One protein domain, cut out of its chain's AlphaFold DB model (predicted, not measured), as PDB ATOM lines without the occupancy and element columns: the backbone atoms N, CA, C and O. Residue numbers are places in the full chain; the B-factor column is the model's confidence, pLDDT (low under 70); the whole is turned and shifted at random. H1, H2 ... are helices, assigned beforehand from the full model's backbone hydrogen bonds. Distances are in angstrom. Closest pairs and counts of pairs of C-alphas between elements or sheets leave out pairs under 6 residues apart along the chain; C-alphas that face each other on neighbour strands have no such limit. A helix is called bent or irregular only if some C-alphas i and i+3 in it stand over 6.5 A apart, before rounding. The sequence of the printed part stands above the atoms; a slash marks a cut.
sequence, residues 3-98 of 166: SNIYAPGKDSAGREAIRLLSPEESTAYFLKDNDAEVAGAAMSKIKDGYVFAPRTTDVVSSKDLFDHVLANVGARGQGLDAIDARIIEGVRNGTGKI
ATOM      1  N   SER A   3     541.345 444.585 395.155       93.81
ATOM      2  CA  SER A   3     540.682 445.353 394.099       93.81
ATOM      3  C   SER A   3     541.276 446.745 393.925       93.81
ATOM      4  O   SER A   3     540.669 447.752 394.264       93.81
ATOM      5  N   ASN A   4     542.532 446.802 393.485       94.00
ATOM      6  CA  ASN A   4     543.185 448.054 393.103       94.00
ATOM      7  C   ASN A   4     543.590 447.956 391.639       94.00
ATOM      8  O   ASN A   4     544.033 446.898 391.201       94.00
ATOM      9  N   ILE A   5     543.472 449.063 390.914       94.69
ATOM     10  CA  ILE A   5     543.925 449.192 389.528       94.69
ATOM     11  C   ILE A   5     545.025 450.240 389.486       94.69
ATOM     12  O   ILE A   5     544.924 451.279 390.146       94.69
ATOM     13  N   TYR A   6     546.046 449.993 388.676       92.69
ATOM     14  CA  TYR A   6     547.023 450.996 388.295       92.69
ATOM     15  C   TYR A   6     546.916 451.298 386.800       92.69
ATOM     16  O   TYR A   6     547.184 450.436 385.971       92.69
ATOM     17  N   ALA A   7     546.554 452.536 386.459       90.06
ATOM     18  CA  ALA A   7     546.537 453.023 385.081       90.06
ATOM     19  C   ALA A   7     547.845 453.790 384.786       90.06
ATOM     20  O   ALA A   7     547.987 454.933 385.234       90.06
ATOM     21  N   PRO A   8     548.830 453.189 384.089       86.56
ATOM     22  CA  PRO A   8     550.110 453.838 383.820       86.56
ATOM     23  C   PRO A   8     549.982 454.961 382.783       86.56
ATOM     24  O   PRO A   8     549.239 454.849 381.809       86.56
ATOM     25  N   GLY A   9     550.773 456.020 382.957       83.81
ATOM     26  CA  GLY A   9     550.987 457.057 381.947       83.81
ATOM     27  C   GLY A   9     552.375 456.962 381.310       83.81
ATOM     28  O   GLY A   9     553.200 456.128 381.683       83.81
ATOM     29  N   LYS A  10     552.675 457.873 380.378       82.94
ATOM     30  CA  LYS A  10     553.990 457.962 379.708       82.94
ATOM     31  C   LYS A  10     555.178 458.066 380.684       82.94
ATOM     32  O   LYS A  10     556.252 457.553 380.397       82.94
ATOM     33  N   ASP A  11     554.959 458.684 381.846       81.44
ATOM     34  CA  ASP A  11     555.982 458.933 382.872       81.44
ATOM     35  C   ASP A  11     556.021 457.829 383.956       81.44
ATOM     36  O   ASP A  11     556.730 457.947 384.956       81.44
ATOM     37  N   SER A  12     555.260 456.746 383.763       80.75
ATOM     38  CA  SER A  12     555.174 455.596 384.677       80.75
ATOM     39  C   SER A  12     556.106 454.439 384.304       80.75
ATOM     40  O   SER A  12     556.143 453.432 385.009       80.75
ATOM     41  N   ALA A  13     556.849 454.548 383.200       79.62
ATOM     42  CA  ALA A  13     557.719 453.478 382.728       79.62
ATOM     43  C   ALA A  13     558.780 453.092 383.778       79.62
ATOM     44  O   ALA A  13     559.442 453.952 384.363       79.62
ATOM     45  N   GLY A  14     558.950 451.784 383.996       78.31
ATOM     46  CA  GLY A  14     559.963 451.231 384.902       78.31
ATOM     47  C   GLY A  14     559.687 451.440 386.393       78.31
ATOM     48  O   GLY A  14     560.612 451.303 387.191       78.31
ATOM     49  N   ARG A  15     558.455 451.800 386.777       78.62
ATOM     50  CA  ARG A  15     558.040 451.922 388.181       78.62
ATOM     51  C   ARG A  15     557.027 450.846 388.525       78.62
ATOM     52  O   ARG A  15     556.027 450.693 387.831       78.62
ATOM     53  N   GLU A  16     557.265 450.156 389.632       85.56
ATOM     54  CA  GLU A  16     556.318 449.181 390.149       85.56
ATOM     55  C   GLU A  16     555.104 449.909 390.730       85.56
ATOM     56  O   GLU A  16     555.237 450.818 391.555       85.56
ATOM     57  N   ALA A  17     553.907 449.497 390.321       90.06
ATOM     58  CA  ALA A  17     552.667 450.073 390.827       90.06
ATOM     59  C   ALA A  17     552.484 449.796 392.328       90.06
ATOM     60  O   ALA A  17     552.056 450.667 393.086       90.06
ATOM     61  N   ILE A  18     552.835 448.581 392.761       92.69
ATOM     62  CA  ILE A  18     552.823 448.167 394.162       92.69
ATOM     63  C   ILE A  18     554.193 447.588 394.507       92.69
ATOM     64  O   ILE A  18     554.569 446.514 394.034       92.69
ATOM     65  N   ARG A  19     554.923 448.278 395.390       94.00
ATOM     66  CA  ARG A  19     556.218 447.824 395.904       94.00
ATOM     67  C   ARG A  19     556.097 447.330 397.342       94.00
ATOM     68  O   ARG A  19     555.880 448.117 398.262       94.00
ATOM     69  N   LEU A  20     556.276 446.029 397.545       95.38
ATOM     70  CA  LEU A  20     556.237 445.391 398.858       95.38
ATOM     71  C   LEU A  20     557.614 445.451 399.533       95.38
ATOM     72  O   LEU A  20     558.627 445.012 398.976       95.38
ATOM     73  N   LEU A  21     557.636 445.970 400.759       95.56
ATOM     74  CA  LEU A  21     558.827 446.108 401.599       95.56
ATOM     75  C   LEU A  21     558.682 445.243 402.857       95.56
ATOM     76  O   LEU A  21     557.614 444.726 403.139       95.56
ATOM     77  N   SER A  22     559.754 445.042 403.616       95.25
ATOM     78  CA  SER A  22     559.684 444.309 404.888       95.25
ATOM     79  C   SER A  22     560.387 445.122 405.969       95.25
ATOM     80  O   SER A  22     561.498 444.764 406.349       95.25
ATOM     81  N   PRO A  23     559.797 446.248 406.413       93.19
ATOM     82  CA  PRO A  23     560.412 447.091 407.438       93.19
ATOM     83  C   PRO A  23     560.550 446.362 408.782       93.19
ATOM     84  O   PRO A  23     561.469 446.653 409.533       93.19
ATOM     85  N   GLU A  24     559.668 445.394 409.046       95.44
ATOM     86  CA  GLU A  24     559.644 444.590 410.267       95.44
ATOM     87  C   GLU A  24     559.554 443.097 409.935       95.44
ATOM     88  O   GLU A  24     558.993 442.707 408.903       95.44
ATOM     89  N   GLU A  25     560.018 442.234 410.840       93.31
ATOM     90  CA  GLU A  25     559.939 440.775 410.669       93.31
ATOM     91  C   GLU A  25     558.498 440.259 410.551       93.31
ATOM     92  O   GLU A  25     558.205 439.353 409.758       93.31
ATOM     93  N   SER A  26     557.582 440.880 411.296       94.56
ATOM     94  CA  SER A  26     556.154 440.551 411.336       94.56
ATOM     95  C   SER A  26     555.364 441.055 410.127       94.56
ATOM     96  O   SER A  26     554.154 440.835 410.059       94.56
ATOM     97  N   THR A  27     556.019 441.710 409.160       95.81
ATOM     98  CA  THR A  27     555.359 442.210 407.950       95.81
ATOM     99  C   THR A  27     554.663 441.068 407.210       95.81
ATOM    100  O   THR A  27     555.266 440.035 406.918       95.81
ATOM    101  N   ALA A  28     553.393 441.267 406.869       96.56
ATOM    102  CA  ALA A  28     552.613 440.338 406.069       96.56
ATOM    103  C   ALA A  28     551.655 441.109 405.161       96.56
ATOM    104  O   ALA A  28     551.077 442.121 405.562       96.56
ATOM    105  N   TYR A  29     551.460 440.602 403.947       96.44
ATOM    106  CA  TYR A  29     550.578 441.212 402.961       96.44
ATOM    107  C   TYR A  29     549.488 440.241 402.535       96.44
ATOM    108  O   TYR A  29     549.727 439.050 402.386       96.44
ATOM    109  N   PHE A  30     548.297 440.770 402.278       95.12
ATOM    110  CA  PHE A  30     547.250 440.057 401.560       95.12
ATOM    111  C   PHE A  30     546.943 440.825 400.280       95.12
ATOM    112  O   PHE A  30     546.639 442.023 400.350       95.12
ATOM    113  N   LEU A  31     547.047 440.159 399.131       94.75
ATOM    114  CA  LEU A  31     546.720 440.723 397.825       94.75
ATOM    115  C   LEU A  31     545.671 439.856 397.144       94.75
ATOM    116  O   LEU A  31     545.821 438.642 397.072       94.75
ATOM    117  N   LYS A  32     544.612 440.482 396.633       93.44
ATOM    118  CA  LYS A  32     543.572 439.796 395.868       93.44
ATOM    119  C   LYS A  32     543.034 440.724 394.792       93.44
ATOM    120  O   LYS A  32     542.697 441.859 395.109       93.44
ATOM    121  N   ASP A  33     542.913 440.208 393.572       95.25
ATOM    122  CA  ASP A  33     542.246 440.906 392.468       95.25
ATOM    123  C   ASP A  33     542.827 442.314 392.247       95.25
ATOM    124  O   ASP A  33     542.101 443.285 392.297       95.25
ATOM    125  N   ASN A  34     544.151 442.467 392.136       94.56
ATOM    126  CA  ASN A  34     544.743 443.763 391.788       94.56
ATOM    127  C   ASN A  34     545.159 443.730 390.314       94.56
ATOM    128  O   ASN A  34     545.848 442.795 389.909       94.56
ATOM    129  N   ASP A  35     544.769 444.747 389.554       94.75
ATOM    130  CA  ASP A  35     545.197 444.979 388.172       94.75
ATOM    131  C   ASP A  35     546.361 445.978 388.169       94.75
ATOM    132  O   ASP A  35     546.204 447.183 387.965       94.75
ATOM    133  N   ALA A  36     547.524 445.481 388.582       91.94
ATOM    134  CA  ALA A  36     548.737 446.260 388.773       91.94
ATOM    135  C   ALA A  36     549.948 445.325 388.876       91.94
ATOM    136  O   ALA A  36     549.847 444.222 389.418       91.94
ATOM    137  N   GLU A  37     551.119 445.787 388.431       92.25
ATOM    138  CA  GLU A  37     552.370 445.082 388.710       92.25
ATOM    139  C   GLU A  37     552.689 445.136 390.212       92.25
ATOM    140  O   GLU A  37     552.668 446.202 390.838       92.25
ATOM    141  N   VAL A  38     553.011 443.974 390.782       93.81
ATOM    142  CA  VAL A  38     553.429 443.832 392.178       93.81
ATOM    143  C   VAL A  38     554.851 443.300 392.210       93.81
ATOM    144  O   VAL A  38     555.133 442.229 391.675       93.81
ATOM    145  N   ALA A  39     555.735 444.028 392.881       93.88
ATOM    146  CA  ALA A  39     557.136 443.657 393.004       93.88
ATOM    147  C   ALA A  39     557.728 444.136 394.339       93.88
ATOM    148  O   ALA A  39     557.033 444.666 395.207       93.88
ATOM    149  N   GLY A  40     559.026 443.905 394.536       93.88
ATOM    150  CA  GLY A  40     559.764 444.294 395.738       93.88
ATOM    151  C   GLY A  40     560.406 443.116 396.470       93.88
ATOM    152  O   GLY A  40     560.232 441.953 396.116       93.88
ATOM    153  N   ALA A  41     561.175 443.418 397.517       94.62
ATOM    154  CA  ALA A  41     561.941 442.410 398.255       94.62
ATOM    155  C   ALA A  41     561.061 441.497 399.133       94.62
ATOM    156  O   ALA A  41     561.507 440.435 399.558       94.62
ATOM    157  N   ALA A  42     559.816 441.899 399.411       96.62
ATOM    158  CA  ALA A  42     558.928 441.219 400.354       96.62
ATOM    159  C   ALA A  42     557.817 440.387 399.691       96.62
ATOM    160  O   ALA A  42     556.810 440.088 400.332       96.62
ATOM    161  N   MET A  43     557.985 439.974 398.430       95.81
ATOM    162  CA  MET A  43     557.007 439.121 397.730       95.81
ATOM    163  C   MET A  43     556.720 437.809 398.480       95.81
ATOM    164  O   MET A  43     555.597 437.317 398.473       95.81
ATOM    165  N   SER A  44     557.703 437.273 399.208       96.38
ATOM    166  CA  SER A  44     557.542 436.073 400.045       96.38
ATOM    167  C   SER A  44     556.682 436.285 401.301       96.38
ATOM    168  O   SER A  44     556.305 435.316 401.959       96.38
ATOM    169  N   LYS A  45     556.359 437.535 401.661       96.75
ATOM    170  CA  LYS A  45     555.501 437.874 402.808       96.75
ATOM    171  C   LYS A  45     554.010 437.932 402.432       96.75
ATOM    172  O   LYS A  45     553.180 438.208 403.303       96.75
ATOM    173  N   ILE A  46     553.658 437.666 401.170       96.94
ATOM    174  CA  ILE A  46     552.268 437.544 400.719       96.94
ATOM    175  C   ILE A  46     551.645 436.280 401.329       96.94
ATOM    176  O   ILE A  46     552.262 435.216 401.362       96.94
ATOM    177  N   LYS A  47     550.431 436.417 401.859       97.12
ATOM    178  CA  LYS A  47     549.634 435.346 402.460       97.12
ATOM    179  C   LYS A  47     548.422 435.044 401.588       97.12
ATOM    180  O   LYS A  47     547.855 435.950 400.983       97.12
ATOM    181  N   ASP A  48     547.975 433.791 401.625       94.00
ATOM    182  CA  ASP A  48     546.793 433.318 400.885       94.00
ATOM    183  C   ASP A  48     545.464 433.763 401.518       94.00
ATOM    184  O   ASP A  48     544.394 433.617 400.930       94.00
ATOM    185  N   GLY A  49     545.521 434.314 402.732       92.75
ATOM    186  CA  GLY A  49     544.364 434.768 403.489       92.75
ATOM    187  C   GLY A  49     544.572 436.149 404.092       92.75
ATOM    188  O   GLY A  49     545.682 436.686 404.128       92.75
ATOM    189  N   TYR A  50     543.475 436.720 404.582       91.75
ATOM    190  CA  TYR A  50     543.499 438.018 405.231       91.75
ATOM    191  C   TYR A  50     544.494 438.047 406.400       91.75
ATOM    192  O   TYR A  50     544.456 437.197 407.286       91.75
ATOM    193  N   VAL A  51     545.348 439.070 406.417       93.69
ATOM    194  CA  VAL A  51     546.308 439.320 407.508       93.69
ATOM    195  C   VAL A  51     545.688 440.091 408.682       93.69
ATOM    196  O   VAL A  51     546.276 440.164 409.755       93.69
ATOM    197  N   PHE A  52     544.470 440.612 408.496       89.06
ATOM    198  CA  PHE A  52     543.621 441.231 409.517       89.06
ATOM    199  C   PHE A  52     542.172 440.784 409.313       89.06
ATOM    200  O   PHE A  52     541.781 440.488 408.189       89.06
ATOM    201  N   ALA A  53     541.348 440.773 410.362       87.94
ATOM    202  CA  ALA A  53     539.928 440.455 410.214       87.94
ATOM    203  C   ALA A  53     539.243 441.451 409.245       87.94
ATOM    204  O   ALA A  53     539.260 442.656 409.513       87.94
ATOM    205  N   PRO A  54     538.658 440.991 408.122       80.25
ATOM    206  CA  PRO A  54     538.009 441.885 407.172       80.25
ATOM    207  C   PRO A  54     536.686 442.409 407.739       80.25
ATOM    208  O   PRO A  54     535.977 441.704 408.459       80.25
ATOM    209  N   ARG A  55     536.316 443.640 407.377       75.62
ATOM    210  CA  ARG A  55     534.940 444.127 407.566       75.62
ATOM    211  C   ARG A  55     534.039 443.592 406.448       75.62
ATOM    212  O   ARG A  55     534.496 443.362 405.333       75.62
ATOM    213  N   THR A  56     532.763 443.384 406.759       63.38
ATOM    214  CA  THR A  56     531.734 442.809 405.876       63.38
ATOM    215  C   THR A  56     531.208 443.828 404.862       63.38
ATOM    216  O   THR A  56     530.057 444.252 404.948       63.38
ATOM    217  N   THR A  57     532.048 444.266 403.929       71.00
ATOM    218  CA  THR A  57     531.633 445.134 402.819       71.00
ATOM    219  C   THR A  57     531.724 444.395 401.496       71.00
ATOM    220  O   THR A  57     532.631 443.583 401.296       71.00
ATOM    221  N   ASP A  58     530.813 444.721 400.585       83.81
ATOM    222  CA  ASP A  58     530.907 444.285 399.199       83.81
ATOM    223  C   ASP A  58     532.135 444.920 398.538       83.81
ATOM    224  O   ASP A  58     532.438 446.098 398.739       83.81
ATOM    225  N   VAL A  59     532.869 444.115 397.775       88.38
ATOM    226  CA  VAL A  59     534.076 444.543 397.062       88.38
ATOM    227  C   VAL A  59     533.751 444.576 395.576       88.38
ATOM    228  O   VAL A  59     533.416 443.543 394.997       88.38
ATOM    229  N   VAL A  60     533.858 445.754 394.962       93.38
ATOM    230  CA  VAL A  60     533.795 445.899 393.499       93.38
ATOM    231  C   VAL A  60     535.017 445.205 392.903       93.38
ATOM    232  O   VAL A  60     536.111 445.375 393.432       93.38
ATOM    233  N   SER A  61     534.849 444.407 391.849       95.12
ATOM    234  CA  SER A  61     535.961 443.688 391.208       95.12
ATOM    235  C   SER A  61     536.933 444.650 390.520       95.12
ATOM    236  O   SER A  61     536.513 445.719 390.076       95.12
ATOM    237  N   SER A  62     538.208 444.277 390.377       95.38
ATOM    238  CA  SER A  62     539.193 445.120 389.676       95.38
ATOM    239  C   SER A  62     538.762 445.432 388.246       95.38
ATOM    240  O   SER A  62     538.928 446.546 387.772       95.38
ATOM    241  N   LYS A  63     538.109 444.481 387.582       95.88
ATOM    242  CA  LYS A  63     537.575 444.649 386.232       95.88
ATOM    243  C   LYS A  63     536.551 445.786 386.124       95.88
ATOM    244  O   LYS A  63     536.561 446.509 385.134       95.88
ATOM    245  N   ASP A  64     535.672 445.933 387.114       96.19
ATOM    246  CA  ASP A  64     534.577 446.918 387.081       96.19
ATOM    247  C   ASP A  64     534.927 448.210 387.839       96.19
ATOM    248  O   ASP A  64     534.244 449.231 387.723       96.19
ATOM    249  N   LEU A  65     535.994 448.175 388.642       95.81
ATOM    250  CA  LEU A  65     536.350 449.247 389.561       95.81
ATOM    251  C   LEU A  65     536.725 450.544 388.836       95.81
ATOM    252  O   LEU A  65     536.366 451.612 389.326       95.81
ATOM    253  N   PHE A  66     537.389 450.482 387.677       95.94
ATOM    254  CA  PHE A  66     537.774 451.690 386.937       95.94
ATOM    255  C   PHE A  66     536.546 452.530 386.560       95.94
ATOM    256  O   PHE A  66     536.452 453.707 386.912       95.94
ATOM    257  N   ASP A  67     535.561 451.903 385.917       96.19
ATOM    258  CA  ASP A  67     534.324 452.575 385.525       96.19
ATOM    259  C   ASP A  67     533.481 452.977 386.735       96.19
ATOM    260  O   ASP A  67     532.915 454.074 386.751       96.19
ATOM    261  N   HIS A  68     533.444 452.140 387.778       95.94
ATOM    262  CA  HIS A  68     532.761 452.478 389.023       95.94
ATOM    263  C   HIS A  68     533.337 453.748 389.663       95.94
ATOM    264  O   HIS A  68     532.580 454.630 390.068       95.94
ATOM    265  N   VAL A  69     534.665 453.881 389.725       95.50
ATOM    266  CA  VAL A  69     535.321 455.081 390.255       95.50
ATOM    267  C   VAL A  69     535.001 456.287 389.380       95.50
ATOM    268  O   VAL A  69     534.523 457.287 389.908       95.50
ATOM    269  N   LEU A  70     535.175 456.216 388.058       95.38
ATOM    270  CA  LEU A  70     534.904 457.366 387.180       95.38
ATOM    271  C   LEU A  70     533.440 457.835 387.234       95.38
ATOM    272  O   LEU A  70     533.163 459.035 387.132       95.38
ATOM    273  N   ALA A  71     532.501 456.914 387.452       93.75
ATOM    274  CA  ALA A  71     531.089 457.241 387.617       93.75
ATOM    275  C   ALA A  71     530.778 457.974 388.937       93.75
ATOM    276  O   ALA A  71     529.845 458.775 388.970       93.75
ATOM    277  N   ASN A  72     531.557 457.743 390.001       92.25
ATOM    278  CA  ASN A  72     531.221 458.181 391.364       92.25
ATOM    279  C   ASN A  72     532.235 459.149 392.003       92.25
ATOM    280  O   ASN A  72     531.935 459.746 393.033       92.25
ATOM    281  N   VAL A  73     533.424 459.327 391.421       92.75
ATOM    282  CA  VAL A  73     534.509 460.147 391.988       92.75
ATOM    283  C   VAL A  73     534.149 461.635 392.029       92.75
ATOM    284  O   VAL A  73     533.494 462.139 391.117       92.75
ATOM    285  N   GLY A  74     534.619 462.342 393.057       86.75
ATOM    286  CA  GLY A  74     534.443 463.789 393.214       86.75
ATOM    287  C   GLY A  74     533.190 464.187 394.001       86.75
ATOM    288  O   GLY A  74     532.323 463.368 394.300       86.75
ATOM    289  N   ALA A  75     533.096 465.469 394.357       82.50
ATOM    290  CA  ALA A  75     531.963 466.020 395.094       82.50
ATOM    291  C   ALA A  75     530.769 466.261 394.151       82.50
ATOM    292  O   ALA A  75     530.636 467.312 393.534       82.50
ATOM    293  N   ARG A  76     529.880 465.271 394.035       78.06
ATOM    294  CA  ARG A  76     528.790 465.264 393.038       78.06
ATOM    295  C   ARG A  76     527.552 466.087 393.419       78.06
ATOM    296  O   ARG A  76     526.684 466.258 392.570       78.06
ATOM    297  N   GLY A  77     527.443 466.587 394.654       74.12
ATOM    298  CA  GLY A  77     526.225 467.248 395.159       74.12
ATOM    299  C   GLY A  77     525.785 468.478 394.352       74.12
ATOM    300  O   GLY A  77     524.595 468.747 394.239       74.12
ATOM    301  N   GLN A  78     526.734 469.180 393.731       74.38
ATOM    302  CA  GLN A  78     526.490 470.340 392.861       74.38
ATOM    303  C   GLN A  78     526.508 469.979 391.364       74.38
ATOM    304  O   GLN A  78     526.466 470.872 390.519       74.38
ATOM    305  N   GLY A  79     526.637 468.691 391.029       82.00
ATOM    306  CA  GLY A  79     527.003 468.220 389.696       82.00
ATOM    307  C   GLY A  79     528.475 468.469 389.355       82.00
ATOM    308  O   GLY A  79     529.147 469.279 389.989       82.00
ATOM    309  N   LEU A  80     528.962 467.767 388.332       86.69
ATOM    310  CA  LEU A  80     530.302 467.977 387.785       86.69
ATOM    311  C   LEU A  80     530.365 469.279 386.987       86.69
ATOM    312  O   LEU A  80     529.426 469.598 386.252       86.69
ATOM    313  N   ASP A  81     531.460 470.017 387.114       86.69
ATOM    314  CA  ASP A  81     531.744 471.163 386.253       86.69
ATOM    315  C   ASP A  81     532.570 470.775 385.007       86.69
ATOM    316  O   ASP A  81     532.809 469.595 384.715       86.69
ATOM    317  N   ALA A  82     532.957 471.776 384.214       88.12
ATOM    318  CA  ALA A  82     533.722 471.547 382.992       88.12
ATOM    319  C   ALA A  82     535.147 471.038 383.280       88.12
ATOM    320  O   ALA A  82     535.714 470.293 382.475       88.12
ATOM    321  N   ILE A  83     535.724 471.415 384.424       89.75
ATOM    322  CA  ILE A  83     537.054 470.987 384.861       89.75
ATOM    323  C   ILE A  83     537.004 469.516 385.273       89.75
ATOM    324  O   ILE A  83     537.840 468.732 384.810       89.75
ATOM    325  N   ASP A  84     536.009 469.126 386.069       91.44
ATOM    326  CA  ASP A  84     535.776 467.739 386.465       91.44
ATOM    327  C   ASP A  84     535.614 466.833 385.242       91.44
ATOM    328  O   ASP A  84     536.298 465.814 385.113       91.44
ATOM    329  N   ALA A  85     534.732 467.221 384.314       91.06
ATOM    330  CA  ALA A  85     534.461 466.461 383.099       91.06
ATOM    331  C   ALA A  85     535.734 466.270 382.262       91.06
ATOM    332  O   ALA A  85     536.035 465.158 381.826       91.06
ATOM    333  N   ARG A  86     536.532 467.334 382.101       93.06
ATOM    334  CA  ARG A  86     537.822 467.276 381.402       93.06
ATOM    335  C   ARG A  86     538.788 466.299 382.072       93.06
ATOM    336  O   ARG A  86     539.472 465.554 381.374       93.06
ATOM    337  N   ILE A  87     538.883 466.311 383.402       93.62
ATOM    338  CA  ILE A  87     539.786 465.420 384.144       93.62
ATOM    339  C   ILE A  87     539.328 463.965 384.016       93.62
ATOM    340  O   ILE A  87     540.153 463.103 383.720       93.62
ATOM    341  N   ILE A  88     538.031 463.688 384.177       94.50
ATOM    342  CA  ILE A  88     537.464 462.338 384.038       94.50
ATOM    343  C   ILE A  88     537.734 461.779 382.639       94.50
ATOM    344  O   ILE A  88     538.219 460.655 382.520       94.50
ATOM    345  N   GLU A  89     537.498 462.566 381.587       94.31
ATOM    346  CA  GLU A  89     537.808 462.162 380.212       94.31
ATOM    347  C   GLU A  89     539.315 461.993 379.978       94.31
ATOM    348  O   GLU A  89     539.745 461.062 379.294       94.31
ATOM    349  N   GLY A  90     540.142 462.847 380.587       94.06
ATOM    350  CA  GLY A  90     541.597 462.726 380.544       94.06
ATOM    351  C   GLY A  90     542.101 461.418 381.156       94.06
ATOM    352  O   GLY A  90     542.979 460.773 380.581       94.06
ATOM    353  N   VAL A  91     541.524 461.003 382.289       94.06
ATOM    354  CA  VAL A  91     541.835 459.726 382.953       94.06
ATOM    355  C   VAL A  91     541.315 458.553 382.130       94.06
ATOM    356  O   VAL A  91     542.078 457.631 381.854       94.06
ATOM    357  N   ARG A  92     540.052 458.603 381.685       94.75
ATOM    358  CA  ARG A  92     539.421 457.547 380.877       94.75
ATOM    359  C   ARG A  92     540.231 457.218 379.626       94.75
ATOM    360  O   ARG A  92     540.399 456.051 379.295       94.75
ATOM    361  N   ASN A  93     540.727 458.249 378.948       93.50
ATOM    362  CA  ASN A  93     541.421 458.106 377.672       93.50
ATOM    363  C   ASN A  93     542.952 458.045 377.816       93.50
ATOM    364  O   ASN A  93     543.649 457.933 376.810       93.50
ATOM    365  N   GLY A  94     543.498 458.167 379.034       91.56
ATOM    366  CA  GLY A  94     544.948 458.210 379.256       91.56
ATOM    367  C   GLY A  94     545.643 459.407 378.589       91.56
ATOM    368  O   GLY A  94     546.803 459.314 378.197       91.56
ATOM    369  N   THR A  95     544.937 460.530 378.430       89.75
ATOM    370  CA  THR A  95     545.418 461.734 377.718       89.75
ATOM    371  C   THR A  95     545.800 462.883 378.651       89.75
ATOM    372  O   THR A  95     546.193 463.958 378.191       89.75
ATOM    373  N   GLY A  96     545.698 462.670 379.967       85.69
ATOM    374  CA  GLY A  96     546.116 463.642 380.970       85.69
ATOM    375  C   GLY A  96     547.576 464.076 380.791       85.69
ATOM    376  O   GLY A  96     548.447 463.290 380.419       85.69
ATOM    377  N   LYS A  97     547.849 465.350 381.076       86.31
ATOM    378  CA  LYS A  97     549.196 465.929 381.063       86.31
ATOM    379  C   LYS A  97     549.359 466.908 382.219       86.31
ATOM    380  O   LYS A  97     548.381 467.498 382.674       86.31
ATOM    381  N   ILE A  98     550.601 467.095 382.654       88.50
ATOM    382  CA  ILE A  98     550.967 468.219 383.517       88.50
ATOM    383  C   ILE A  98     550.831 469.494 382.682       88.50
ATOM    384  O   ILE A  98     551.259 469.523 381.527       88.50
TER     385      ILE A  98
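Overview. This is residues 3 to 98 of the 166 residues of the protein "Pectate lyase" of Limimaricola cinnabarinus LL-001 (UniProt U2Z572). There is little regular structure: the printed part starts with a long looping stretch, residues 3 to 61, which makes one end, and goes on to two short helices, H1 then H2, running opposite ways towards the other end. Short parallel pairings tie the loops together, residues 18 to 19 with 38 to 39 and 29 to 30 with 46 to 47, while residues 53 to 58 stick out. The printed part has 96 residues and no named strand; the class is all helix, though the helices hold only 22 residues. It is loose, with a radius of gyration of the C-alphas of 16.8 A, and spans 49 by 36 by 22 A.

Arrangement. H1, residues 62 to 72, and H2, residues 82 to 92, are close but not clearly touching; their closest C-alphas, of Leu 70 and Ile 88, are 6.4 A apart. They run opposite ways at a shallow tilt of 8 degrees. In H2 every O i to N i+4 pair is within hydrogen-bond range, in H1 5 of 7.

Along the chain. H1 begins at C-alpha 62 (539.193, 445.120, 389.676) and is 15.4 A long; it is irregular, with C-alphas 63 and 66 7.1 A apart. H2, 15.3 A long, ends at C-alpha 92 (539.421, 457.547, 380.877).

Size, cuts and confidence. The C-alphas farthest apart, of Glu 25 and Ala 82, are 49.0 A apart. The printed part has no cut, and the link from H1 to H2 is short. Mean pLDDT of the printed part is 90.5; residue 56 is under 70.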